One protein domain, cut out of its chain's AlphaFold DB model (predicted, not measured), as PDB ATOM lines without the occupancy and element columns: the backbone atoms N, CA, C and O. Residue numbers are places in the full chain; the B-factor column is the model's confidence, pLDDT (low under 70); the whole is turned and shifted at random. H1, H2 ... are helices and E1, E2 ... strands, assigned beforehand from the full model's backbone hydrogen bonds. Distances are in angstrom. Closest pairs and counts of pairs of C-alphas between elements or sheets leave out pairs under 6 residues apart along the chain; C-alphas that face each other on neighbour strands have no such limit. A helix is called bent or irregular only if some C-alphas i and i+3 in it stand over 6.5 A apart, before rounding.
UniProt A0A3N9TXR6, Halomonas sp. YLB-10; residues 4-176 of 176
ATOM      1  N   SER A   4     179.492 171.841 279.575       94.75
ATOM      2  CA  SER A   4     180.083 173.128 279.204       94.75
ATOM      3  C   SER A   4     179.584 173.531 277.835       94.75
ATOM      4  O   SER A   4     179.841 172.829 276.860       94.75
ATOM      5  N   LEU A   5     178.885 174.658 277.762       95.44
ATOM      6  CA  LEU A   5     178.541 175.286 276.493       95.44
ATOM      7  C   LEU A   5     179.635 176.284 276.131       95.44
ATOM      8  O   LEU A   5     180.025 177.098 276.961       95.44
ATOM      9  N   ILE A   6     180.146 176.199 274.913       97.06
ATOM     10  CA  ILE A   6     181.268 176.984 274.411       97.06
ATOM     11  C   ILE A   6     180.765 177.784 273.217       97.06
ATOM     12  O   ILE A   6     180.277 177.213 272.239       97.06
ATOM     13  N   ILE A   7     180.889 179.104 273.308       95.44
ATOM     14  CA  ILE A   7     180.484 180.058 272.277       95.44
ATOM     15  C   ILE A   7     181.727 180.812 271.820       95.44
ATOM     16  O   ILE A   7     182.472 181.339 272.644       95.44
ATOM     17  N   ASP A   8     181.941 180.877 270.511       94.31
ATOM     18  CA  ASP A   8     182.996 181.690 269.912       94.31
ATOM     19  C   ASP A   8     182.452 183.081 269.581       94.31
ATOM     20  O   ASP A   8     181.555 183.228 268.745       94.31
ATOM     21  N   ALA A   9     182.959 184.101 270.275       91.81
ATOM     22  CA  ALA A   9     182.493 185.476 270.147       91.81
ATOM     23  C   ALA A   9     182.721 186.026 268.736       91.81
ATOM     24  O   ALA A   9     181.834 186.684 268.194       91.81
ATOM     25  N   ARG A  10     183.859 185.700 268.115       90.19
ATOM     26  CA  ARG A  10     184.207 186.150 266.765       90.19
ATOM     27  C   ARG A  10     183.297 185.530 265.712       90.19
ATOM     28  O   ARG A  10     182.841 186.230 264.814       90.19
ATOM     29  N   LEU A  11     182.997 184.235 265.835       89.25
ATOM     30  CA  LEU A  11     182.056 183.571 264.927       89.25
ATOM     31  C   LEU A  11     180.629 184.108 265.100       89.25
ATOM     32  O   LEU A  11     179.886 184.249 264.131       89.25
ATOM     33  N   THR A  12     180.241 184.387 266.342       89.06
ATOM     34  CA  THR A  12     178.873 184.802 266.662       89.06
ATOM     35  C   THR A  12     178.625 186.278 266.332       89.06
ATOM     36  O   THR A  12     177.513 186.659 265.958       89.06
ATOM     37  N   GLY A  13     179.654 187.119 266.454       87.56
ATOM     38  CA  GLY A  13     179.586 188.540 266.148       87.56
ATOM     39  C   GLY A  13     178.495 189.254 266.951       87.56
ATOM     40  O   GLY A  13     178.331 189.055 268.157       87.56
ATOM     41  N   LYS A  14     177.690 190.056 266.251       85.56
ATOM     42  CA  LYS A  14     176.566 190.818 266.822       85.56
ATOM     43  C   LYS A  14     175.469 189.962 267.468       85.56
ATOM     44  O   LYS A  14     174.699 190.476 268.271       85.56
ATOM     45  N   GLU A  15     175.388 188.671 267.143       87.62
ATOM     46  CA  GLU A  15     174.369 187.772 267.702       87.62
ATOM     47  C   GLU A  15     174.745 187.247 269.099       87.62
ATOM     48  O   GLU A  15     173.962 186.521 269.717       87.62
ATOM     49  N   LEU A  16     175.934 187.591 269.613       88.44
ATOM     50  CA  LEU A  16     176.461 187.052 270.867       88.44
ATOM     51  C   LEU A  16     175.521 187.256 272.067       88.44
ATOM     52  O   LEU A  16     175.271 186.268 272.764       88.44
ATOM     53  N   PRO A  17     174.925 188.446 272.298       87.44
ATOM     54  CA  PRO A  17     174.015 188.643 273.427       87.44
ATOM     55  C   PRO A  17     172.812 187.698 273.371       87.44
ATOM     56  O   PRO A  17     172.433 187.092 274.375       87.44
ATOM     57  N   ARG A  18     172.247 187.508 272.172       87.88
ATOM     58  CA  ARG A  18     171.121 186.598 271.953       87.88
ATOM     59  C   ARG A  18     171.521 185.146 272.206       87.88
ATOM     60  O   ARG A  18     170.816 184.441 272.924       87.88
ATOM     61  N   ARG A  19     172.652 184.692 271.655       88.56
ATOM     62  CA  ARG A  19     173.136 183.311 271.851       88.56
ATOM     63  C   ARG A  19     173.446 183.012 273.303       88.56
ATOM     64  O   ARG A  19     173.156 181.921 273.785       88.56
ATOM     65  N   LEU A  20     174.004 183.984 274.009       89.25
ATOM     66  CA  LEU A  20     174.277 183.846 275.423       89.25
ATOM     67  C   LEU A  20     172.982 183.733 276.239       89.25
ATOM     68  O   LEU A  20     172.907 182.897 277.138       89.25
ATOM     69  N   ALA A  21     171.951 184.518 275.915       87.69
ATOM     70  CA  ALA A  21     170.640 184.390 276.547       87.69
ATOM     71  C   ALA A  21     170.024 182.996 276.312       87.69
ATOM     72  O   ALA A  21     169.572 182.362 277.266       87.69
ATOM     73  N   GLU A  22     170.082 182.484 275.078       88.69
ATOM     74  CA  GLU A  22     169.633 181.124 274.728       88.69
ATOM     75  C   GLU A  22     170.411 180.052 275.521       88.69
ATOM     76  O   GLU A  22     169.815 179.169 276.139       88.69
ATOM     77  N   ALA A  23     171.742 180.159 275.586       89.56
ATOM     78  CA  ALA A  23     172.587 179.236 276.345       89.56
ATOM     79  C   ALA A  23     172.294 179.276 277.856       89.56
ATOM     80  O   ALA A  23     172.277 178.229 278.505       89.56
ATOM     81  N   ARG A  24     172.022 180.460 278.419       88.50
ATOM     82  CA  ARG A  24     171.645 180.627 279.835       88.50
ATOM     83  C   ARG A  24     170.322 179.953 280.151       88.50
ATOM     84  O   ARG A  24     170.243 179.253 281.157       88.50
ATOM     85  N   GLN A  25     169.313 180.128 279.299       87.62
ATOM     86  CA  GLN A  25     168.025 179.450 279.457       87.62
ATOM     87  C   GLN A  25     168.205 177.932 279.448       87.62
ATOM     88  O   GLN A  25     167.699 177.251 280.333       87.62
ATOM     89  N   GLN A  26     168.992 177.416 278.502       86.56
ATOM     90  CA  GLN A  26     169.284 175.989 278.407       86.56
ATOM     91  C   GLN A  26     170.029 175.473 279.647       86.56
ATOM     92  O   GLN A  26     169.618 174.482 280.236       86.56
ATOM     93  N   VAL A  27     171.090 176.151 280.098       85.38
ATOM     94  CA  VAL A  27     171.874 175.738 281.279       85.38
ATOM     95  C   VAL A  27     171.072 175.824 282.582       85.38
ATOM     96  O   VAL A  27     171.252 174.972 283.457       85.38
ATOM     97  N   ALA A  28     170.168 176.800 282.717       84.38
ATOM     98  CA  ALA A  28     169.329 176.968 283.905       84.38
ATOM     99  C   ALA A  28     168.457 175.733 284.197       84.38
ATOM    100  O   ALA A  28     168.237 175.404 285.364       84.38
ATOM    101  N   LEU A  29     168.052 174.992 283.160       81.00
ATOM    102  CA  LEU A  29     167.288 173.743 283.291       81.00
ATOM    103  C   LEU A  29     168.049 172.644 284.054       81.00
ATOM    104  O   LEU A  29     167.444 171.691 284.538       81.00
ATOM    105  N   PHE A  30     169.372 172.767 284.204       76.50
ATOM    106  CA  PHE A  30     170.228 171.713 284.755       76.50
ATOM    107  C   PHE A  30     170.721 171.976 286.185       76.50
ATOM    108  O   PHE A  30     171.701 171.355 286.606       76.50
ATOM    109  N   GLN A  31     170.036 172.834 286.953       76.88
ATOM    110  CA  GLN A  31     170.243 173.017 288.406       76.88
ATOM    111  C   GLN A  31     171.716 173.281 288.789       76.88
ATOM    112  O   GLN A  31     172.276 172.627 289.665       76.88
ATOM    113  N   GLY A  32     172.389 174.186 288.073       75.00
ATOM    114  CA  GLY A  32     173.794 174.539 288.342       75.00
ATOM    115  C   GLY A  32     174.833 173.539 287.816       75.00
ATOM    116  O   GLY A  32     176.031 173.733 288.007       75.00
ATOM    117  N   ARG A  33     174.414 172.484 287.103       83.12
ATOM    118  CA  ARG A  33     175.319 171.509 286.465       83.12
ATOM    119  C   ARG A  33     175.742 171.900 285.047       83.12
ATOM    120  O   ARG A  33     176.276 171.066 284.322       83.12
ATOM    121  N   GLY A  34     175.530 173.145 284.642       88.25
ATOM    122  CA  GLY A  34     176.050 173.671 283.387       88.25
ATOM    123  C   GLY A  34     176.880 174.921 283.612       88.25
ATOM    124  O   GLY A  34     176.660 175.669 284.561       88.25
ATOM    125  N   GLU A  35     177.851 175.131 282.740       92.00
ATOM    126  CA  GLU A  35     178.598 176.380 282.649       92.00
ATOM    127  C   GLU A  35     178.643 176.845 281.196       92.00
ATOM    128  O   GLU A  35     178.507 176.046 280.266       92.00
ATOM    129  N   ILE A  36     178.853 178.143 281.017       93.88
ATOM    130  CA  ILE A  36     178.980 178.765 279.705       93.88
ATOM    131  C   ILE A  36     180.362 179.395 279.632       93.88
ATOM    132  O   ILE A  36     180.761 180.126 280.540       93.88
ATOM    133  N   LEU A  37     181.086 179.109 278.557       95.06
ATOM    134  CA  LEU A  37     182.352 179.734 278.226       95.06
ATOM    135  C   LEU A  37     182.194 180.517 276.932       95.06
ATOM    136  O   LEU A  37     181.653 180.008 275.951       95.06
ATOM    137  N   VAL A  38     182.702 181.741 276.935       93.94
ATOM    138  CA  VAL A  38     182.779 182.580 275.741       93.94
ATOM    139  C   VAL A  38     184.250 182.774 275.418       93.94
ATOM    140  O   VAL A  38     184.980 183.339 276.231       93.94
ATOM    141  N   ILE A  39     184.690 182.273 274.265       93.75
ATOM    142  CA  ILE A  39     186.044 182.506 273.760       93.75
ATOM    143  C   ILE A  39     186.051 183.750 272.888       93.75
ATOM    144  O   ILE A  39     185.243 183.883 271.972       93.75
ATOM    145  N   ASP A  40     186.965 184.653 273.201       89.62
ATOM    146  CA  ASP A  40     187.108 185.951 272.562       89.62
ATOM    147  C   ASP A  40     188.582 186.166 272.207       89.62
ATOM    148  O   ASP A  40     189.462 185.911 273.032       89.62
ATOM    149  N   ASP A  41     188.867 186.568 270.971       86.31
ATOM    150  CA  ASP A  41     190.223 186.856 270.497       86.31
ATOM    151  C   ASP A  41     190.590 188.347 270.525       86.31
ATOM    152  O   ASP A  41     191.681 188.716 270.089       86.31
ATOM    153  N   GLY A  42     189.719 189.186 271.102       75.94
ATOM    154  CA  GLY A  42     189.965 190.609 271.341       75.94
ATOM    155  C   GLY A  42     189.738 191.509 270.126       75.94
ATOM    156  O   GLY A  42     189.933 192.716 270.237       75.94
ATOM    157  N   ASP A  43     189.320 190.944 268.989       70.00
ATOM    158  CA  ASP A  43     188.936 191.694 267.782       70.00
ATOM    159  C   ASP A  43     187.496 192.239 267.877       70.00
ATOM    160  O   ASP A  43     187.073 193.130 267.141       70.00
ATOM    161  N   MET A  44     186.720 191.720 268.830       61.97
ATOM    162  CA  MET A  44     185.389 192.224 269.136       61.97
ATOM    163  C   MET A  44     185.502 193.484 269.998       61.97
ATOM    164  O   MET A  44     186.162 193.486 271.036       61.97
ATOM    165  N   ALA A  45     184.834 194.564 269.578       53.84
ATOM    166  CA  ALA A  45     184.818 195.810 270.335       53.84
ATOM    167  C   ALA A  45     184.335 195.577 271.792       53.84
ATOM    168  O   ALA A  45     183.435 194.754 272.013       53.84
ATOM    169  N   PRO A  46     184.854 196.335 272.778       51.97
ATOM    170  CA  PRO A  46     184.630 196.105 274.208       51.97
ATOM    171  C   PRO A  46     183.180 196.018 274.735       51.97
ATOM    172  O   PRO A  46     182.997 195.337 275.746       51.97
ATOM    173  N   PRO A  47     182.110 196.614 274.148       50.75
ATOM    174  CA  PRO A  47     180.874 196.734 274.920       50.75
ATOM    175  C   PRO A  47     180.029 195.453 274.956       50.75
ATOM    176  O   PRO A  47     179.068 195.395 275.717       50.75
ATOM    177  N   LEU A  48     180.356 194.405 274.187       54.38
ATOM    178  CA  LEU A  48     179.555 193.170 274.183       54.38
ATOM    179  C   LEU A  48     179.744 192.300 275.435       54.38
ATOM    180  O   LEU A  48     178.891 191.457 275.713       54.38
ATOM    181  N   LEU A  49     180.835 192.494 276.183       55.69
ATOM    182  CA  LEU A  49     181.163 191.704 277.379       55.69
ATOM    183  C   LEU A  49     181.160 192.537 278.674       55.69
ATOM    184  O   LEU A  49     181.399 191.981 279.747       55.69
ATOM    185  N   GLY A  50     180.811 193.826 278.566       49.00
ATOM    186  CA  GLY A  50     180.819 194.800 279.654       49.00
ATOM    187  C   GLY A  50     182.234 195.244 280.028       49.00
ATOM    188  O   GLY A  50     183.147 194.429 280.155       49.00
ATOM    189  N   GLU A  51     182.418 196.546 280.252       44.41
ATOM    190  CA  GLU A  51     183.543 197.024 281.061       44.41
ATOM    191  C   GLU A  51     183.473 196.347 282.448       44.41
ATOM    192  O   GLU A  51     182.363 196.092 282.946       44.41
ATOM    193  N   PRO A  52     184.614 196.040 283.093       42.50
ATOM    194  CA  PRO A  52     184.617 195.504 284.447       42.50
ATOM    195  C   PRO A  52     184.052 196.563 285.405       42.50
ATOM    196  O   PRO A  52     184.785 197.407 285.905       42.50
ATOM    197  N   GLY A  53     182.738 196.548 285.640       41.38
ATOM    198  CA  GLY A  53     182.105 197.489 286.563       41.38
ATOM    199  C   GLY A  53     180.586 197.607 286.474       41.38
ATOM    200  O   GLY A  53     179.946 197.581 287.517       41.38
ATOM    201  N   GLU A  54     179.982 197.686 285.281       36.38
ATOM    202  CA  GLU A  54     178.566 198.125 285.198       36.38
ATOM    203  C   GLU A  54     177.602 197.178 284.475       36.38
ATOM    204  O   GLU A  54     176.411 197.200 284.762       36.38
ATOM    205  N   HIS A  55     178.080 196.275 283.617       40.56
ATOM    206  CA  HIS A  55     177.243 195.241 282.990       40.56
ATOM    207  C   HIS A  55     178.028 193.938 282.827       40.56
ATOM    208  O   HIS A  55     178.047 193.341 281.752       40.56
ATOM    209  N   ALA A  56     178.705 193.489 283.890       43.34
ATOM    210  CA  ALA A  56     179.255 192.141 283.920       43.34
ATOM    211  C   ALA A  56     178.086 191.175 283.719       43.34
ATOM    212  O   ALA A  56     177.247 190.996 284.605       43.34
ATOM    213  N   VAL A  57     177.967 190.606 282.525       50.25
ATOM    214  CA  VAL A  57     176.868 189.705 282.211       50.25
ATOM    215  C   VAL A  57     177.082 188.430 283.034       50.25
ATOM    216  O   VAL A  57     177.835 187.527 282.682       50.25
ATOM    217  N   VAL A  58     176.431 188.394 284.196       56.84
ATOM    218  CA  VAL A  58     176.537 187.323 285.190       56.84
ATOM    219  C   VAL A  58     176.150 185.992 284.548       56.84
ATOM    220  O   VAL A  58     175.076 185.890 283.958       56.84
ATOM    221  N   GLY A  59     176.980 184.955 284.684       75.44
ATOM    222  CA  GLY A  59     176.614 183.582 284.300       75.44
ATOM    223  C   GLY A  59     177.369 182.970 283.116       75.44
ATOM    224  O   GLY A  59     176.974 181.901 282.657       75.44
ATOM    225  N   TYR A  60     178.456 183.584 282.641       86.00
ATOM    226  CA  TYR A  60     179.459 182.908 281.810       86.00
ATOM    227  C   TYR A  60     180.882 183.223 282.272       86.00
ATOM    228  O   TYR A  60     181.123 184.167 283.020       86.00
ATOM    229  N   ARG A  61     181.835 182.422 281.799       89.31
ATOM    230  CA  ARG A  61     183.271 182.645 281.949       89.31
ATOM    231  C   ARG A  61     183.860 183.078 280.608       89.31
ATOM    232  O   ARG A  61     183.778 182.335 279.633       89.31
ATOM    233  N   GLN A  62     184.466 184.259 280.558       88.94
ATOM    234  CA  GLN A  62     185.228 184.679 279.384       88.94
ATOM    235  C   GLN A  62     186.583 183.964 279.367       88.94
ATOM    236  O   GLN A  62     187.262 183.872 280.390       88.94
ATOM    237  N   VAL A  63     186.981 183.478 278.198       91.62
ATOM    238  CA  VAL A  63     188.328 182.989 277.908       91.62
ATOM    239  C   VAL A  63     188.893 183.905 276.835       91.62
ATOM    240  O   VAL A  63     188.285 184.069 275.781       91.62
ATOM    241  N   ARG A  64     190.035 184.536 277.109       90.81
ATOM    242  CA  ARG A  64     190.713 185.393 276.132       90.81
ATOM    243  C   ARG A  64     191.738 184.582 275.353       90.81
ATOM    244  O   ARG A  64     192.484 183.795 275.936       90.81
ATOM    245  N   SER A  65     191.791 184.794 274.049       89.38
ATOM    246  CA  SER A  65     192.809 184.245 273.157       89.38
ATOM    247  C   SER A  65     193.475 185.362 272.360       89.38
ATOM    248  O   SER A  65     192.984 186.485 272.324       89.38
ATOM    249  N   ARG A  66     194.612 185.065 271.731       90.00
ATOM    250  CA  ARG A  66     195.120 185.902 270.636       90.00
ATOM    251  C   ARG A  66     194.378 185.526 269.348       90.00
ATOM    252  O   ARG A  66     193.980 184.362 269.246       90.00
ATOM    253  N   PRO A  67     194.283 186.425 268.350       90.50
ATOM    254  CA  PRO A  67     193.748 186.084 267.037       90.50
ATOM    255  C   PRO A  67     194.366 184.788 266.505       90.50
ATOM    256  O   PRO A  67     195.585 184.648 266.391       90.50
ATOM    257  N   ALA A  68     193.512 183.802 266.250       92.81
ATOM    258  CA  ALA A  68     193.900 182.444 265.885       92.81
ATOM    259  C   ALA A  68     192.771 181.770 265.094       92.81
ATOM    260  O   ALA A  68     191.634 182.214 265.226       92.81
ATOM    261  N   PRO A  69     193.031 180.698 264.322       95.69
ATOM    262  CA  PRO A  69     191.975 179.917 263.673       95.69
ATOM    263  C   PRO A  69     190.957 179.353 264.676       95.69
ATOM    264  O   PRO A  69     191.311 179.071 265.828       95.69
ATOM    265  N   MET A  70     189.705 179.155 264.243       95.50
ATOM    266  CA  MET A  70     188.620 178.656 265.098       95.50
ATOM    267  C   MET A  70     188.993 177.381 265.860       95.50
ATOM    268  O   MET A  70     188.738 177.307 267.062       95.50
ATOM    269  N   GLY A  71     189.647 176.404 265.222       97.44
ATOM    270  CA  GLY A  71     190.048 175.163 265.889       97.44
ATOM    271  C   GLY A  71     190.921 175.408 267.124       97.44
ATOM    272  O   GLY A  71     190.670 174.848 268.193       97.44
ATOM    273  N   ARG A  72     191.888 176.333 267.034       97.56
ATOM    274  CA  ARG A  72     192.741 176.710 268.172       97.56
ATOM    275  C   ARG A  72     191.955 177.442 269.262       97.56
ATOM    276  O   ARG A  72     192.156 177.146 270.440       97.56
ATOM    277  N   ARG A  73     191.060 178.363 268.891       96.75
ATOM    278  CA  ARG A  73     190.217 179.100 269.851       96.75
ATOM    279  C   ARG A  73     189.299 178.152 270.631       96.75
ATOM    280  O   ARG A  73     189.273 178.187 271.860       96.75
ATOM    281  N   LEU A  74     188.608 177.247 269.937       97.62
ATOM    282  CA  LEU A  74     187.707 176.277 270.563       97.62
ATOM    283  C   LEU A  74     188.451 175.267 271.448       97.62
ATOM    284  O   LEU A  74     187.957 174.941 272.528       97.62
ATOM    285  N   ASN A  75     189.650 174.821 271.053       98.25
ATOM    286  CA  ASN A  75     190.504 173.990 271.910       98.25
ATOM    287  C   ASN A  75     190.888 174.716 273.207       98.25
ATOM    288  O   ASN A  75     190.806 174.130 274.286       98.25
ATOM    289  N   LEU A  76     191.261 175.998 273.122       98.00
ATOM    290  CA  LEU A  76     191.594 176.803 274.300       98.00
ATOM    291  C   LEU A  76     190.389 176.973 275.234       98.00
ATOM    292  O   LEU A  76     190.519 176.884 276.452       98.00
ATOM    293  N   ALA A  77     189.197 177.185 274.680       97.31
ATOM    294  CA  ALA A  77     187.975 177.236 275.473       97.31
ATOM    295  C   ALA A  77     187.687 175.886 276.153       97.31
ATOM    296  O   ALA A  77     187.387 175.830 277.346       97.31
ATOM    297  N   ALA A  78     187.836 174.784 275.413       97.94
ATOM    298  CA  ALA A  78     187.641 173.433 275.926       97.94
ATOM    299  C   ALA A  78     188.617 173.094 277.067       97.94
ATOM    300  O   ALA A  78     188.201 172.464 278.045       97.94
ATOM    301  N   SER A  79     189.867 173.563 277.010       97.56
ATOM    302  CA  SER A  79     190.854 173.349 278.079       97.56
ATOM    303  C   SER A  79     190.527 174.103 279.376       97.56
ATOM    304  O   SER A  79     190.965 173.692 280.443       97.56
ATOM    305  N   HIS A  80     189.747 175.188 279.302       95.94
ATOM    306  CA  HIS A  80     189.300 175.975 280.463       95.94
ATOM    307  C   HIS A  80     187.946 175.535 281.022       95.94
ATOM    308  O   HIS A  80     187.466 176.090 282.017       95.94
ATOM    309  N   SER A  81     187.306 174.579 280.358       95.31
ATOM    310  CA  SER A  81     186.000 174.070 280.739       95.31
ATOM    311  C   SER A  81     186.127 172.866 281.677       95.31
ATOM    312  O   SER A  81     187.128 172.157 281.669       95.31
ATOM    313  N   ASN A  82     185.094 172.619 282.475       93.00
ATOM    314  CA  ASN A  82     185.021 171.574 283.501       93.00
ATOM    315  C   ASN A  82     183.940 170.524 283.199       93.00
ATOM    316  O   ASN A  82     183.734 169.581 283.962       93.00
ATOM    317  N   GLY A  83     183.183 170.702 282.119       91.69
ATOM    318  CA  GLY A  83     182.115 169.804 281.714       91.69
ATOM    319  C   GLY A  83     182.665 168.484 281.204       91.69
ATOM    320  O   GLY A  83     183.675 168.437 280.495       91.69
ATOM    321  N   ARG A  84     181.966 167.403 281.551       92.38
ATOM    322  CA  ARG A  84     182.187 166.078 280.965       92.38
ATOM    323  C   ARG A  84     181.656 166.021 279.534       92.38
ATOM    324  O   ARG A  84     182.217 165.306 278.717       92.38
ATOM    325  N   MET A  85     180.606 166.785 279.236       92.81
ATOM    326  CA  MET A  85     180.138 167.024 277.873       92.81
ATOM    327  C   MET A  85     180.491 168.441 277.446       92.81
ATOM    328  O   MET A  85     180.198 169.396 278.168       92.81
ATOM    329  N   LEU A  86     181.078 168.555 276.261       96.69
ATOM    330  CA  LEU A  86     181.423 169.811 275.609       96.69
ATOM    331  C   LEU A  86     180.394 170.084 274.524       96.69
ATOM    332  O   LEU A  86     180.148 169.220 273.686       96.69
ATOM    333  N   GLY A  87     179.785 171.259 274.556       96.12
ATOM    334  CA  GLY A  87     178.819 171.718 273.575       96.12
ATOM    335  C   GLY A  87     179.346 172.947 272.854       96.12
ATOM    336  O   GLY A  87     179.340 174.029 273.422       96.12
ATOM    337  N   PHE A  88     179.786 172.795 271.611       96.94
ATOM    338  CA  PHE A  88     180.243 173.891 270.763       96.94
ATOM    339  C   PHE A  88     179.052 174.483 270.008       96.94
ATOM    340  O   PHE A  88     178.458 173.809 269.164       96.94
ATOM    341  N   CYS A  89     178.697 175.726 270.326       95.00
ATOM    342  CA  CYS A  89     177.514 176.415 269.819       95.00
ATOM    343  C   CYS A  89     177.923 177.393 268.708       95.00
ATOM    344  O   CYS A  89     178.372 178.501 268.987       95.00
ATOM    345  N   LEU A  90     177.774 176.980 267.447       91.62
ATOM    346  CA  LEU A  90     178.145 177.777 266.267       91.62
ATOM    347  C   LEU A  90     176.983 178.618 265.714       91.62
ATOM    348  O   LEU A  90     177.171 179.481 264.863       91.62
ATOM    349  N   GLY A  91     175.760 178.341 266.160       89.81
ATOM    350  CA  GLY A  91     174.545 179.012 265.719       89.81
ATOM    351  C   GLY A  91     173.401 178.823 266.719       89.81
ATOM    352  O   GLY A  91     173.648 178.444 267.864       89.81
ATOM    353  N   PRO A  92     172.144 179.083 266.305       88.00
ATOM    354  CA  PRO A  92     170.985 178.859 267.161       88.00
ATOM    355  C   PRO A  92     170.908 177.427 267.667       88.00
ATOM    356  O   PRO A  92     171.011 176.490 266.873       88.00
ATOM    357  N   LEU A  93     170.672 177.274 268.966       86.19
ATOM    358  CA  LEU A  93     170.406 175.982 269.582       86.19
ATOM    359  C   LEU A  93     168.917 175.670 269.488       86.19
ATOM    360  O   LEU A  93     168.077 176.535 269.730       86.19
ATOM    361  N   ASP A  94     168.587 174.430 269.143       86.25
ATOM    362  CA  ASP A  94     167.220 173.958 269.308       86.25
ATOM    363  C   ASP A  94     166.906 173.711 270.792       86.25
ATOM    364  O   ASP A  94     167.794 173.420 271.597       86.25
ATOM    365  N   THR A  95     165.625 173.818 271.153       82.50
ATOM    366  CA  THR A  95     165.156 173.759 272.546       82.50
ATOM    367  C   THR A  95     165.569 172.482 273.278       82.50
ATOM    368  O   THR A  95     165.732 172.505 274.493       82.50
ATOM    369  N   HIS A  96     165.766 171.381 272.549       85.00
ATOM    370  CA  HIS A  96     166.053 170.058 273.103       85.00
ATOM    371  C   HIS A  96     167.527 169.664 272.964       85.00
ATOM    372  O   HIS A  96     167.887 168.508 273.207       85.00
ATOM    373  N   TRP A  97     168.399 170.559 272.501       86.75
ATOM    374  CA  TRP A  97     169.757 170.179 272.132       86.75
ATOM    375  C   TRP A  97     170.573 169.754 273.353       86.75
ATOM    376  O   TRP A  97     171.211 168.697 273.333       86.75
ATOM    377  N   VAL A  98     170.478 170.509 274.449       84.56
ATOM    378  CA  VAL A  98     171.184 170.167 275.687       84.56
ATOM    379  C   VAL A  98     170.600 168.912 276.341       84.56
ATOM    380  O   VAL A  98     171.353 168.071 276.829       84.56
ATOM    381  N   GLU A  99     169.282 168.703 276.275       86.06
ATOM    382  CA  GLU A  99     168.655 167.451 276.724       86.06
ATOM    383  C   GLU A  99     169.219 166.243 275.966       86.06
ATOM    384  O   GLU A  99     169.560 165.225 276.572       86.06
ATOM    385  N   ARG A 100     169.402 166.361 274.641       87.56
ATOM    386  CA  ARG A 100     170.035 165.305 273.838       87.56
ATOM    387  C   ARG A 100     171.490 165.077 274.227       87.56
ATOM    388  O   ARG A 100     171.908 163.922 274.255       87.56
ATOM    389  N   MET A 101     172.251 166.129 274.537       86.94
ATOM    390  CA  MET A 101     173.618 165.982 275.054       86.94
ATOM    391  C   MET A 101     173.645 165.228 276.382       86.94
ATOM    392  O   MET A 101     174.471 164.337 276.559       86.94
ATOM    393  N   MET A 102     172.733 165.556 277.297       83.12
ATOM    394  CA  MET A 102     172.623 164.882 278.589       83.12
ATOM    395  C   MET A 102     172.249 163.411 278.420       83.12
ATOM    396  O   MET A 102     172.903 162.545 278.995       83.12
ATOM    397  N   ALA A 103     171.247 163.121 277.587       84.12
ATOM    398  CA  ALA A 103     170.840 161.755 277.288       84.12
ATOM    399  C   ALA A 103     171.995 160.940 276.683       84.12
ATOM    400  O   ALA A 103     172.254 159.826 277.128       84.12
ATOM    401  N   ALA A 104     172.735 161.512 275.726       82.00
ATOM    402  CA  ALA A 104     173.880 160.850 275.098       82.00
ATOM    403  C   ALA A 104     175.018 160.539 276.082       82.00
ATOM    404  O   ALA A 104     175.796 159.618 275.856       82.00
ATOM    405  N   ALA A 105     175.125 161.305 277.163       78.69
ATOM    406  CA  ALA A 105     176.184 161.148 278.144       78.69
ATOM    407  C   ALA A 105     175.819 160.212 279.305       78.69
ATOM    408  O   ALA A 105     176.714 159.661 279.943       78.69
ATOM    409  N   CYS A 106     174.521 160.036 279.576       78.19
ATOM    410  CA  CYS A 106     174.010 159.053 280.534       78.19
ATOM    411  C   CYS A 106     173.821 157.661 279.915       78.19
ATOM    412  O   CYS A 106     173.751 156.682 280.649       78.19
ATOM    413  N   ASP A 107     173.704 157.559 278.588       74.94
ATOM    414  CA  ASP A 107     173.564 156.275 277.905       74.94
ATOM    415  C   ASP A 107     174.937 155.616 277.706       74.94
ATOM    416  O   ASP A 107     175.746 156.048 276.878       74.94
ATOM    417  N   ASP A 108     175.215 154.562 278.468       64.94
ATOM    418  CA  ASP A 108     176.426 153.744 278.329       64.94
ATOM    419  C   ASP A 108     176.348 152.729 277.181       64.94
ATOM    420  O   ASP A 108     177.346 152.093 276.841       64.94
ATOM    421  N   SER A 109     175.197 152.625 276.516       54.09
ATOM    422  CA  SER A 109     174.857 151.444 275.729       54.09
ATOM    423  C   SER A 109     175.232 151.518 274.250       54.09
ATOM    424  O   SER A 109     175.239 150.462 273.623       54.09
ATOM    425  N   ARG A 110     175.534 152.690 273.655       50.50
ATOM    426  CA  ARG A 110     176.053 152.840 272.267       50.50
ATOM    427  C   ARG A 110     176.304 154.312 271.877       50.50
ATOM    428  O   ARG A 110     175.765 155.220 272.500       50.50
ATOM    429  N   PRO A 111     177.089 154.580 270.816       49.03
ATOM    430  CA  PRO A 111     177.292 155.926 270.285       49.03
ATOM    431  C   PRO A 111     176.059 156.446 269.545       49.03
ATOM    432  O   PRO A 111     175.654 155.921 268.508       49.03
ATOM    433  N   VAL A 112     175.458 157.504 270.084       50.81
ATOM    434  CA  VAL A 112     174.220 158.093 269.567       50.81
ATOM    435  C   VAL A 112     174.544 159.259 268.637       50.81
ATOM    436  O   VAL A 112     174.529 160.403 269.067       50.81
ATOM    437  N   VAL A 113     174.776 159.008 267.345       53.34
ATOM    438  CA  VAL A 113     174.659 160.075 266.334       53.34
ATOM    439  C   VAL A 113     173.166 160.296 266.086       53.34
ATOM    440  O   VAL A 113     172.564 159.602 265.274       53.34
ATOM    441  N   ARG A 114     172.539 161.231 266.807       53.69
ATOM    442  CA  ARG A 114     171.157 161.660 266.523       53.69
ATOM    443  C   ARG A 114     171.182 162.847 265.557       53.69
ATOM    444  O   ARG A 114     171.434 163.963 266.013       53.69
ATOM    445  N   PRO A 115     170.955 162.652 264.244       47.75
ATOM    446  CA  PRO A 115     170.635 163.772 263.374       47.75
ATOM    447  C   PRO A 115     169.303 164.398 263.817       47.75
ATOM    448  O   PRO A 115     168.399 163.697 264.276       47.75
ATOM    449  N   ALA A 116     169.179 165.719 263.679       48.06
ATOM    450  CA  ALA A 116     167.883 166.389 263.733       48.06
ATOM    451  C   ALA A 116     166.927 165.755 262.697       48.06
ATOM    452  O   ALA A 116     167.388 165.260 261.667       48.06
ATOM    453  N   ARG A 117     165.623 165.723 263.018       45.12
ATOM    454  CA  ARG A 117     164.548 165.025 262.279       45.12
ATOM    455  C   ARG A 117     164.732 165.062 260.747       45.12
ATOM    456  O   ARG A 117     164.990 166.137 260.208       45.12
ATOM    457  N   PRO A 118     164.544 163.936 260.033       44.12
ATOM    458  CA  PRO A 118     164.583 163.938 258.576       44.12
ATOM    459  C   PRO A 118     163.360 164.684 258.017       44.12
ATOM    460  O   PRO A 118     162.225 164.256 258.209       44.12
ATOM    461  N   CYS A 119     163.592 165.799 257.322       48.53
ATOM    462  CA  CYS A 119     162.609 166.366 256.397       48.53
ATOM    463  C   CYS A 119     162.548 165.499 255.122       48.53
ATOM    464  O   CYS A 119     163.582 164.952 254.721       48.53
ATOM    465  N   PRO A 120     161.376 165.364 254.474       50.75
ATOM    466  CA  PRO A 120     161.227 164.551 253.271       50.75
ATOM    467  C   PRO A 120     162.142 165.065 252.148       50.75
ATOM    468  O   PRO A 120     162.248 166.263 251.888       50.75
ATOM    469  N   LEU A 121     162.875 164.122 251.560       53.81
ATOM    470  CA  LEU A 121     164.096 164.320 250.783       53.81
ATOM    471  C   LEU A 121     163.816 164.807 249.354       53.81
ATOM    472  O   LEU A 121     163.126 164.145 248.586       53.81
ATOM    473  N   SER A 122     164.456 165.910 248.967       54.81
ATOM    474  CA  SER A 122     164.760 166.235 247.570       54.81
ATOM    475  C   SER A 122     166.153 165.691 247.247       54.81
ATOM    476  O   SER A 122     167.065 165.878 248.044       54.81
ATOM    477  N   LEU A 123     166.363 165.068 246.083       56.03
ATOM    478  CA  LEU A 123     167.691 164.629 245.601       56.03
ATOM    479  C   LEU A 123     168.749 165.757 245.607       56.03
ATOM    480  O   LEU A 123     169.945 165.485 245.668       56.03
ATOM    481  N   LEU A 124     168.325 167.026 245.635       55.44
ATOM    482  CA  LEU A 124     169.205 168.190 245.784       55.44
ATOM    483  C   LEU A 124     169.741 168.383 247.215       55.44
ATOM    484  O   LEU A 124     170.745 169.070 247.398       55.44
ATOM    485  N   SER A 125     169.116 167.792 248.240       53.72
ATOM    486  CA  SER A 125     169.585 167.882 249.630       53.72
ATOM    487  C   SER A 125     170.804 166.997 249.902       53.72
ATOM    488  O   SER A 125     171.594 167.324 250.783       53.72
ATOM    489  N   LEU A 126     171.024 165.944 249.102       51.31
ATOM    490  CA  LEU A 126     172.245 165.125 249.143       51.31
ATOM    491  C   LEU A 126     173.497 165.909 248.719       51.31
ATOM    492  O   LEU A 126     174.593 165.606 249.184       51.31
ATOM    493  N   LEU A 127     173.333 166.939 247.883       54.97
ATOM    494  CA  LEU A 127     174.418 167.816 247.432       54.97
ATOM    495  C   LEU A 127     174.647 169.013 248.367       54.97
ATOM    496  O   LEU A 127     175.711 169.629 248.338       54.97
ATOM    497  N   ARG A 128     173.677 169.348 249.223       56.56
ATOM    498  CA  ARG A 128     173.790 170.466 250.165       56.56
ATOM    499  C   ARG A 128     174.280 169.957 251.515       56.56
ATOM    500  O   ARG A 128     173.497 169.516 252.352       56.56
ATOM    501  N   ARG A 129     175.590 170.070 251.761       62.47
ATOM    502  CA  ARG A 129     176.132 169.959 253.123       62.47
ATOM    503  C   ARG A 129     175.556 171.099 253.963       62.47
ATOM    504  O   ARG A 129     175.958 172.247 253.807       62.47
ATOM    505  N   THR A 130     174.597 170.787 254.832       67.81
ATOM    506  CA  THR A 130     174.090 171.758 255.802       67.81
ATOM    507  C   THR A 130     175.155 171.989 256.877       67.81
ATOM    508  O   THR A 130     175.665 171.011 257.438       67.81
ATOM    509  N   PRO A 131     175.531 173.253 257.151       80.38
ATOM    510  CA  PRO A 131     176.576 173.555 258.120       80.38
ATOM    511  C   PRO A 131     176.183 173.084 259.520       80.38
ATOM    512  O   PRO A 131     174.999 173.061 259.888       80.38
ATOM    513  N   THR A 132     177.183 172.694 260.305       84.44
ATOM    514  CA  THR A 132     176.974 172.309 261.701       84.44
ATOM    515  C   THR A 132     176.642 173.553 262.521       84.44
ATOM    516  O   THR A 132     177.431 174.485 262.589       84.44
ATOM    517  N   ARG A 133     175.466 173.580 263.159       89.31
ATOM    518  CA  ARG A 133     175.065 174.665 264.072       89.31
ATOM    519  C   ARG A 133     175.514 174.411 265.502       89.31
ATOM    520  O   ARG A 133     175.762 175.362 266.235       89.31
ATOM    521  N   ALA A 134     175.606 173.146 265.905       92.94
ATOM    522  CA  ALA A 134     176.120 172.793 267.217       92.94
ATOM    523  C   ALA A 134     176.684 171.368 267.245       92.94
ATOM    524  O   ALA A 134     176.120 170.459 266.624       92.94
ATOM    525  N   LEU A 135     177.769 171.171 267.993       95.56
ATOM    526  CA  LEU A 135     178.414 169.877 268.216       95.56
ATOM    527  C   LEU A 135     178.550 169.623 269.718       95.56
ATOM    528  O   LEU A 135     179.256 170.342 270.412       95.56
ATOM    529  N   GLY A 136     177.884 168.585 270.207       95.62
ATOM    530  CA  GLY A 136     178.045 168.040 271.547       95.62
ATOM    531  C   GLY A 136     178.942 166.805 271.514       95.62
ATOM    532  O   GLY A 136     178.724 165.925 270.686       95.62
ATOM    533  N   VAL A 137     179.917 166.696 272.408       95.06
ATOM    534  CA  VAL A 137     180.830 165.545 272.481       95.06
ATOM    535  C   VAL A 137     181.256 165.284 273.922       95.06
ATOM    536  O   VAL A 137     181.376 166.212 274.721       95.06
ATOM    537  N   GLU A 138     181.483 164.020 274.271       94.19
ATOM    538  CA  GLU A 138     182.094 163.683 275.560       94.19
ATOM    539  C   GLU A 138     183.567 164.107 275.574       94.19
ATOM    540  O   GLU A 138     184.319 163.806 274.646       94.19
ATOM    541  N   ARG A 139     184.001 164.770 276.648       94.88
ATOM    542  CA  ARG A 139     185.377 165.250 276.820       94.88
ATOM    543  C   ARG A 139     186.405 164.148 276.580       94.88
ATOM    544  O   ARG A 139     187.381 164.376 275.885       94.88
ATOM    545  N   THR A 140     186.172 162.948 277.102       94.00
ATOM    546  CA  THR A 140     187.103 161.822 276.941       94.00
ATOM    547  C   THR A 140     187.334 161.473 275.469       94.00
ATOM    548  O   THR A 140     188.460 161.171 275.089       94.00
ATOM    549  N   TRP A 141     186.302 161.548 274.625       94.69
ATOM    550  CA  TRP A 141     186.429 161.368 273.177       94.69
ATOM    551  C   TRP A 141     187.123 162.548 272.502       94.69
ATOM    552  O   TRP A 141     187.959 162.331 271.629       94.69
ATOM    553  N   PHE A 142     186.797 163.773 272.914       96.88
ATOM    554  CA  PHE A 142     187.451 164.982 272.418       96.88
ATOM    555  C   PHE A 142     188.965 164.939 272.668       96.88
ATOM    556  O   PHE A 142     189.742 165.064 271.724       96.88
ATOM    557  N   ASP A 143     189.374 164.663 273.907       96.12
ATOM    558  CA  ASP A 143     190.779 164.611 274.317       96.12
ATOM    559  C   ASP A 143     191.517 163.452 273.629       96.12
ATOM    560  O   ASP A 143     192.615 163.640 273.108       96.12
ATOM    561  N   ARG A 144     190.896 162.264 273.541       95.31
ATOM    562  CA  ARG A 144     191.476 161.095 272.845       95.31
ATOM    563  C   ARG A 144     191.741 161.343 271.362       95.31
ATOM    564  O   ARG A 144     192.686 160.778 270.823       95.31
ATOM    565  N   LEU A 145     190.909 162.146 270.700       95.19
ATOM    566  CA  LEU A 145     191.081 162.502 269.288       95.19
ATOM    567  C   LEU A 145     191.946 163.755 269.078       95.19
ATOM    568  O   LEU A 145     192.088 164.193 267.936       95.19
ATOM    569  N   GLY A 146     192.498 164.341 270.146       96.88
ATOM    570  CA  GLY A 146     193.326 165.547 270.075       96.88
ATOM    571  C   GLY A 146     192.547 166.843 269.828       96.88
ATOM    572  O   GLY A 146     193.135 167.835 269.411       96.88
ATOM    573  N   GLY A 147     191.232 166.850 270.065       97.38
ATOM    574  CA  GLY A 147     190.373 168.015 269.854       97.38
ATOM    575  C   GLY A 147     190.250 168.432 268.386       97.38
ATOM    576  O   GLY A 147     190.310 167.606 267.468       97.38
ATOM    577  N   PHE A 148     190.029 169.725 268.152       98.31
ATOM    578  CA  PHE A 148     190.026 170.304 266.808       98.31
ATOM    579  C   PHE A 148     191.442 170.402 266.242       98.31
ATOM    580  O   PHE A 148     192.391 170.645 266.987       98.31
ATOM    581  N   ASP A 149     191.583 170.305 264.918       97.88
ATOM    582  CA  ASP A 149     192.827 170.705 264.258       97.88
ATOM    583  C   ASP A 149     193.042 172.220 264.476       97.88
ATOM    584  O   ASP A 149     192.201 173.026 264.063       97.88
ATOM    585  N   PRO A 150     194.138 172.640 265.135       97.38
ATOM    586  CA  PRO A 150     194.370 174.039 265.485       97.38
ATOM    587  C   PRO A 150     194.675 174.943 264.284       97.38
ATOM    588  O   PRO A 150     194.688 176.164 264.450       97.38
ATOM    589  N   SER A 151     194.968 174.374 263.113       97.31
ATOM    590  CA  SER A 151     195.207 175.116 261.873       97.31
ATOM    591  C   SER A 151     193.920 175.420 261.102       97.31
ATOM    592  O   SER A 151     193.904 176.338 260.282       97.31
ATOM    593  N   LEU A 152     192.833 174.695 261.387       96.06
ATOM    594  CA  LEU A 152     191.563 174.856 260.693       96.06
ATOM    595  C   LEU A 152     190.732 175.995 261.286       96.06
ATOM    596  O   LEU A 152     190.638 176.174 262.504       96.06
ATOM    597  N   ASP A 153     190.085 176.740 260.393       94.25
ATOM    598  CA  ASP A 153     189.078 177.737 260.743       94.25
ATOM    599  C   ASP A 153     187.680 177.116 260.615       94.25
ATOM    600  O   ASP A 153     187.409 176.113 261.274       94.25
ATOM    601  N   LEU A 154     186.809 177.627 259.736       89.19
ATOM    602  CA  LEU A 154     185.402 177.218 259.611       89.19
ATOM    603  C   LEU A 154     185.169 175.709 259.419       89.19
ATOM    604  O   LEU A 154     184.124 175.215 259.824       89.19
ATOM    605  N   SER A 155     186.122 174.970 258.846       91.75
ATOM    606  CA  SER A 155     186.016 173.520 258.634       91.75
ATOM    607  C   SER A 155     186.394 172.667 259.849       91.75
ATOM    608  O   SER A 155     186.272 171.442 259.785       91.75
ATOM    609  N   ALA A 156     186.868 173.269 260.946       95.06
ATOM    610  CA  ALA A 156     187.339 172.533 262.120       95.06
ATOM    611  C   ALA A 156     186.242 171.644 262.730       95.06
ATOM    612  O   ALA A 156     186.515 170.520 263.158       95.06
ATOM    613  N   VAL A 157     184.990 172.116 262.746       94.50
ATOM    614  CA  VAL A 157     183.878 171.359 263.335       94.50
ATOM    615  C   VAL A 157     183.480 170.166 262.480       94.50
ATOM    616  O   VAL A 157     183.287 169.074 263.016       94.50
ATOM    617  N   GLU A 158     183.405 170.327 261.163       93.00
ATOM    618  CA  GLU A 158     183.142 169.231 260.232       93.00
ATOM    619  C   GLU A 158     184.258 168.181 260.249       93.00
ATOM    620  O   GLU A 158     183.953 166.983 260.207       93.00
ATOM    621  N   ASP A 159     185.521 168.607 260.342       94.94
ATOM    622  CA  ASP A 159     186.672 167.711 260.492       94.94
ATOM    623  C   ASP A 159     186.535 166.848 261.754       94.94
ATOM    624  O   ASP A 159     186.466 165.615 261.670       94.94
ATOM    625  N   LEU A 160     186.386 167.482 262.924       96.06
ATOM    626  CA  LEU A 160     186.253 166.756 264.184       96.06
ATOM    627  C   LEU A 160     185.012 165.855 264.186       96.06
ATOM    628  O   LEU A 160     185.091 164.696 264.592       96.06
ATOM    629  N   ALA A 161     183.869 166.344 263.699       93.12
ATOM    630  CA  ALA A 161     182.650 165.544 263.606       93.12
ATOM    631  C   ALA A 161     182.833 164.319 262.694       93.12
ATOM    632  O   ALA A 161     182.233 163.273 262.942       93.12
ATOM    633  N   THR A 162     183.648 164.423 261.643       92.44
ATOM    634  CA  THR A 162     183.966 163.295 260.756       92.44
ATOM    635  C   THR A 162     184.833 162.264 261.472       92.44
ATOM    636  O   THR A 162     184.493 161.079 261.456       92.44
ATOM    637  N   ARG A 163     185.883 162.702 262.178       94.69
ATOM    638  CA  ARG A 163     186.744 161.816 262.980       94.69
ATOM    639  C   ARG A 163     185.969 161.127 264.106       94.69
ATOM    640  O   ARG A 163     186.040 159.908 264.243       94.69
ATOM    641  N   LEU A 164     185.133 161.868 264.837       93.00
ATOM    642  CA  LEU A 164     184.248 161.323 265.873       93.00
ATOM    643  C   LEU A 164     183.309 160.245 265.317       93.00
ATOM    644  O   LEU A 164     183.159 159.186 265.925       93.00
ATOM    645  N   LYS A 165     182.705 160.472 264.143       90.31
ATOM    646  CA  LYS A 165     181.859 159.464 263.481       90.31
ATOM    647  C   LYS A 165     182.639 158.218 263.087       90.31
ATOM    648  O   LYS A 165     182.147 157.118 263.324       90.31
ATOM    649  N   ALA A 166     183.827 158.382 262.502       90.81
ATOM    650  CA  ALA A 166     184.676 157.263 262.098       90.81
ATOM    651  C   ALA A 166     185.047 156.378 263.299       90.81
ATOM    652  O   ALA A 166     185.001 155.154 263.208       90.81
ATOM    653  N   CYS A 167     185.298 156.996 264.454       88.75
ATOM    654  CA  CYS A 167     185.581 156.299 265.708       88.75
ATOM    655  C   CYS A 167     184.331 155.822 266.460       88.75
ATOM    656  O   CYS A 167     184.457 155.270 267.550       88.75
ATOM    657  N   ARG A 168     183.127 156.040 265.906       86.25
ATOM    658  CA  ARG A 168     181.844 155.767 266.568       86.25
ATOM    659  C   ARG A 168     181.816 156.355 267.984       86.25
ATOM    660  O   ARG A 168     181.446 155.683 268.942       86.25
ATOM    661  N   ALA A 169     182.250 157.604 268.120       86.94
ATOM    662  CA  ALA A 169     182.244 158.325 269.382       86.94
ATOM    663  C   ALA A 169     180.825 158.767 269.773       86.94
ATOM    664  O   ALA A 169     179.940 158.931 268.926       86.94
ATOM    665  N   LYS A 170     180.609 159.012 271.070       84.12
ATOM    666  CA  LYS A 170     179.367 159.616 271.570       84.12
ATOM    667  C   LYS A 170     179.355 161.109 271.224       84.12
ATOM    668  O   LYS A 170     180.138 161.880 271.778       84.12
ATOM    669  N   MET A 171     178.472 161.514 270.310       88.25
ATOM    670  CA  MET A 171     178.343 162.912 269.888       88.25
ATOM    671  C   MET A 171     176.917 163.284 269.470       88.25
ATOM    672  O   MET A 171     176.216 162.499 268.845       88.25
ATOM    673  N   VAL A 172     176.508 164.519 269.732       91.25
ATOM    674  CA  VAL A 172     175.230 165.092 269.293       91.25
ATOM    675  C   VAL A 172     175.521 166.177 268.271       91.25
ATOM    676  O   VAL A 172     176.334 167.056 268.523       91.25
ATOM    677  N   VAL A 173     174.858 166.152 267.117       90.31
ATOM    678  CA  VAL A 173     175.069 167.162 266.071       90.31
ATOM    679  C   VAL A 173     173.744 167.805 265.714       90.31
ATOM    680  O   VAL A 173     172.780 167.116 265.386       90.31
ATOM    681  N   GLN A 174     173.717 169.132 265.733       88.06
ATOM    682  CA  GLN A 174     172.636 169.925 265.168       88.06
ATOM    683  C   GLN A 174     173.123 170.552 263.866       88.06
ATOM    684  O   GLN A 174     174.181 171.180 263.830       88.06
ATOM    685  N   ARG A 175     172.357 170.374 262.791       85.50
ATOM    686  CA  ARG A 175     172.645 170.971 261.483       85.50
ATOM    687  C   ARG A 175     171.670 172.094 261.167       85.50
ATOM    688  O   ARG A 175     170.656 172.237 261.851       85.50
ATOM    689  N   ALA A 176     172.040 172.903 260.180       76.88
ATOM    690  CA  ALA A 176     171.229 174.013 259.714       76.88
ATOM    691  C   ALA A 176     169.914 173.599 259.047       76.88
ATOM    692  O   ALA A 176     169.915 172.546 258.374       76.88
TER     693      ALA A 176
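This is residues 4 to 176 of the 176 residues of a protein of Halomonas sp. YLB-10 (UniProt A0A3N9TXR6). A twisted sheet of six strands forms the core, with helices H1 and H3 over one face and H2, H4 and H5 on the other, three layers in all. Long loops lie beyond the two edges of the sheet: residues 41 to 60 near E3, and residues 107 to 131 beyond E6, of which 118 to 128 stick out. The printed part has 173 residues, with five named helices and six named strands in the order E1, H1, E2, E3, H2, E4, H3, E5, H4, H5, E6. The sheet is mixed, in the order E3, E2, E1, E4, E5, E6, and the class is mixed, helices and strands. The whole is compact, with a radius of gyration of the C-alphas of 16.0 A and spans of 51 by 34 by 33 A.

E1, residues 4 to 8, is an inner strand, and H1, residues 9 to 28, follows it by a tight link. E2, residues 34 to 40, is parallel to E1, with N 5 and O 35 at 2.9 A; E1, H1 and E2 form a strand-helix-strand unit, two parallel neighbour strands with a helix between, and its crossover is right-handed. H1 is on the sheet at a height of 8.0 A; the closest C-alphas of H1 and E2 are those of Val 27 and Gly 34, 5.1 A apart. E3, residues 61 to 64, is an edge strand parallel to E2, with N 61 and O 36 at 2.8 A. H2, residues 70 to 79, is on the opposite face from H1, at a height of 7.6 A; its closest C-alpha pair with E2 is Ala 77 and Ile 39, 5.9 A. E4, residues 85 to 89, is parallel to E1, with N 6 and O 87 at 2.8 A; E3, H2 and E4 form a split unit of the same kind, with E2 and E1 between its strands, and its crossover is right-handed. E5, residues 132 to 138, is antiparallel to E4, with N 86 and O 137 at 2.8 A. E6, residues 171 to 175, the other edge strand, is antiparallel to E5, with N 136 and O 172 at 2.8 A. H3, residues 97 to 106, is on the same face as H1, at a height of 8.0 A, and the C-alphas of Met 101 and Gly 136 in E5 are the closest of the two, 6.0 A apart. H5, residues 156 to 166, is on the same face as H2, over E5 and E6, slantwise to the strands at 52 degrees to E5 on the local plane. H2 and H5 only just touch, with 3 pairs of C-alphas within 8 A, and only at their ends, where the C-alphas of Gly 71 and Ala 156 are closest at 5.3 A. H4, residues 139 to 144, is on that face too, but only just over none of the strands, with 2 C-alphas falling on E4. Every O i to N i+4 pair is within hydrogen-bond range in H2, H3, H4 and H5, and 11 of 16 are in H1.

E1, residues 4 to 8, begins at C-alpha 4 (180.083, 173.128, 279.204). H1, residues 9 to 28, spans 20.9 A; it is irregular, with C-alphas 11 and 14 9.3 A apart, and has a kink of 98 degrees near residue 16. E2 spans 19.8 A, E5 17.1 A, H5 15.5 A, H3 14.6 A and H2 14.2 A. E6 ends at C-alpha 175 (172.645, 170.971, 261.483).

The two C-alphas farthest apart, those of Gly 53 and Leu 123, are 54.5 A apart. The printed part has no cut and ends at the chain's last residue. The links E2 to E3, H3 to E5 and H4 to H5 are long. The mean pLDDT of the printed part is 81.7, and residues 44 to 58 and 108 to 130 are under 70.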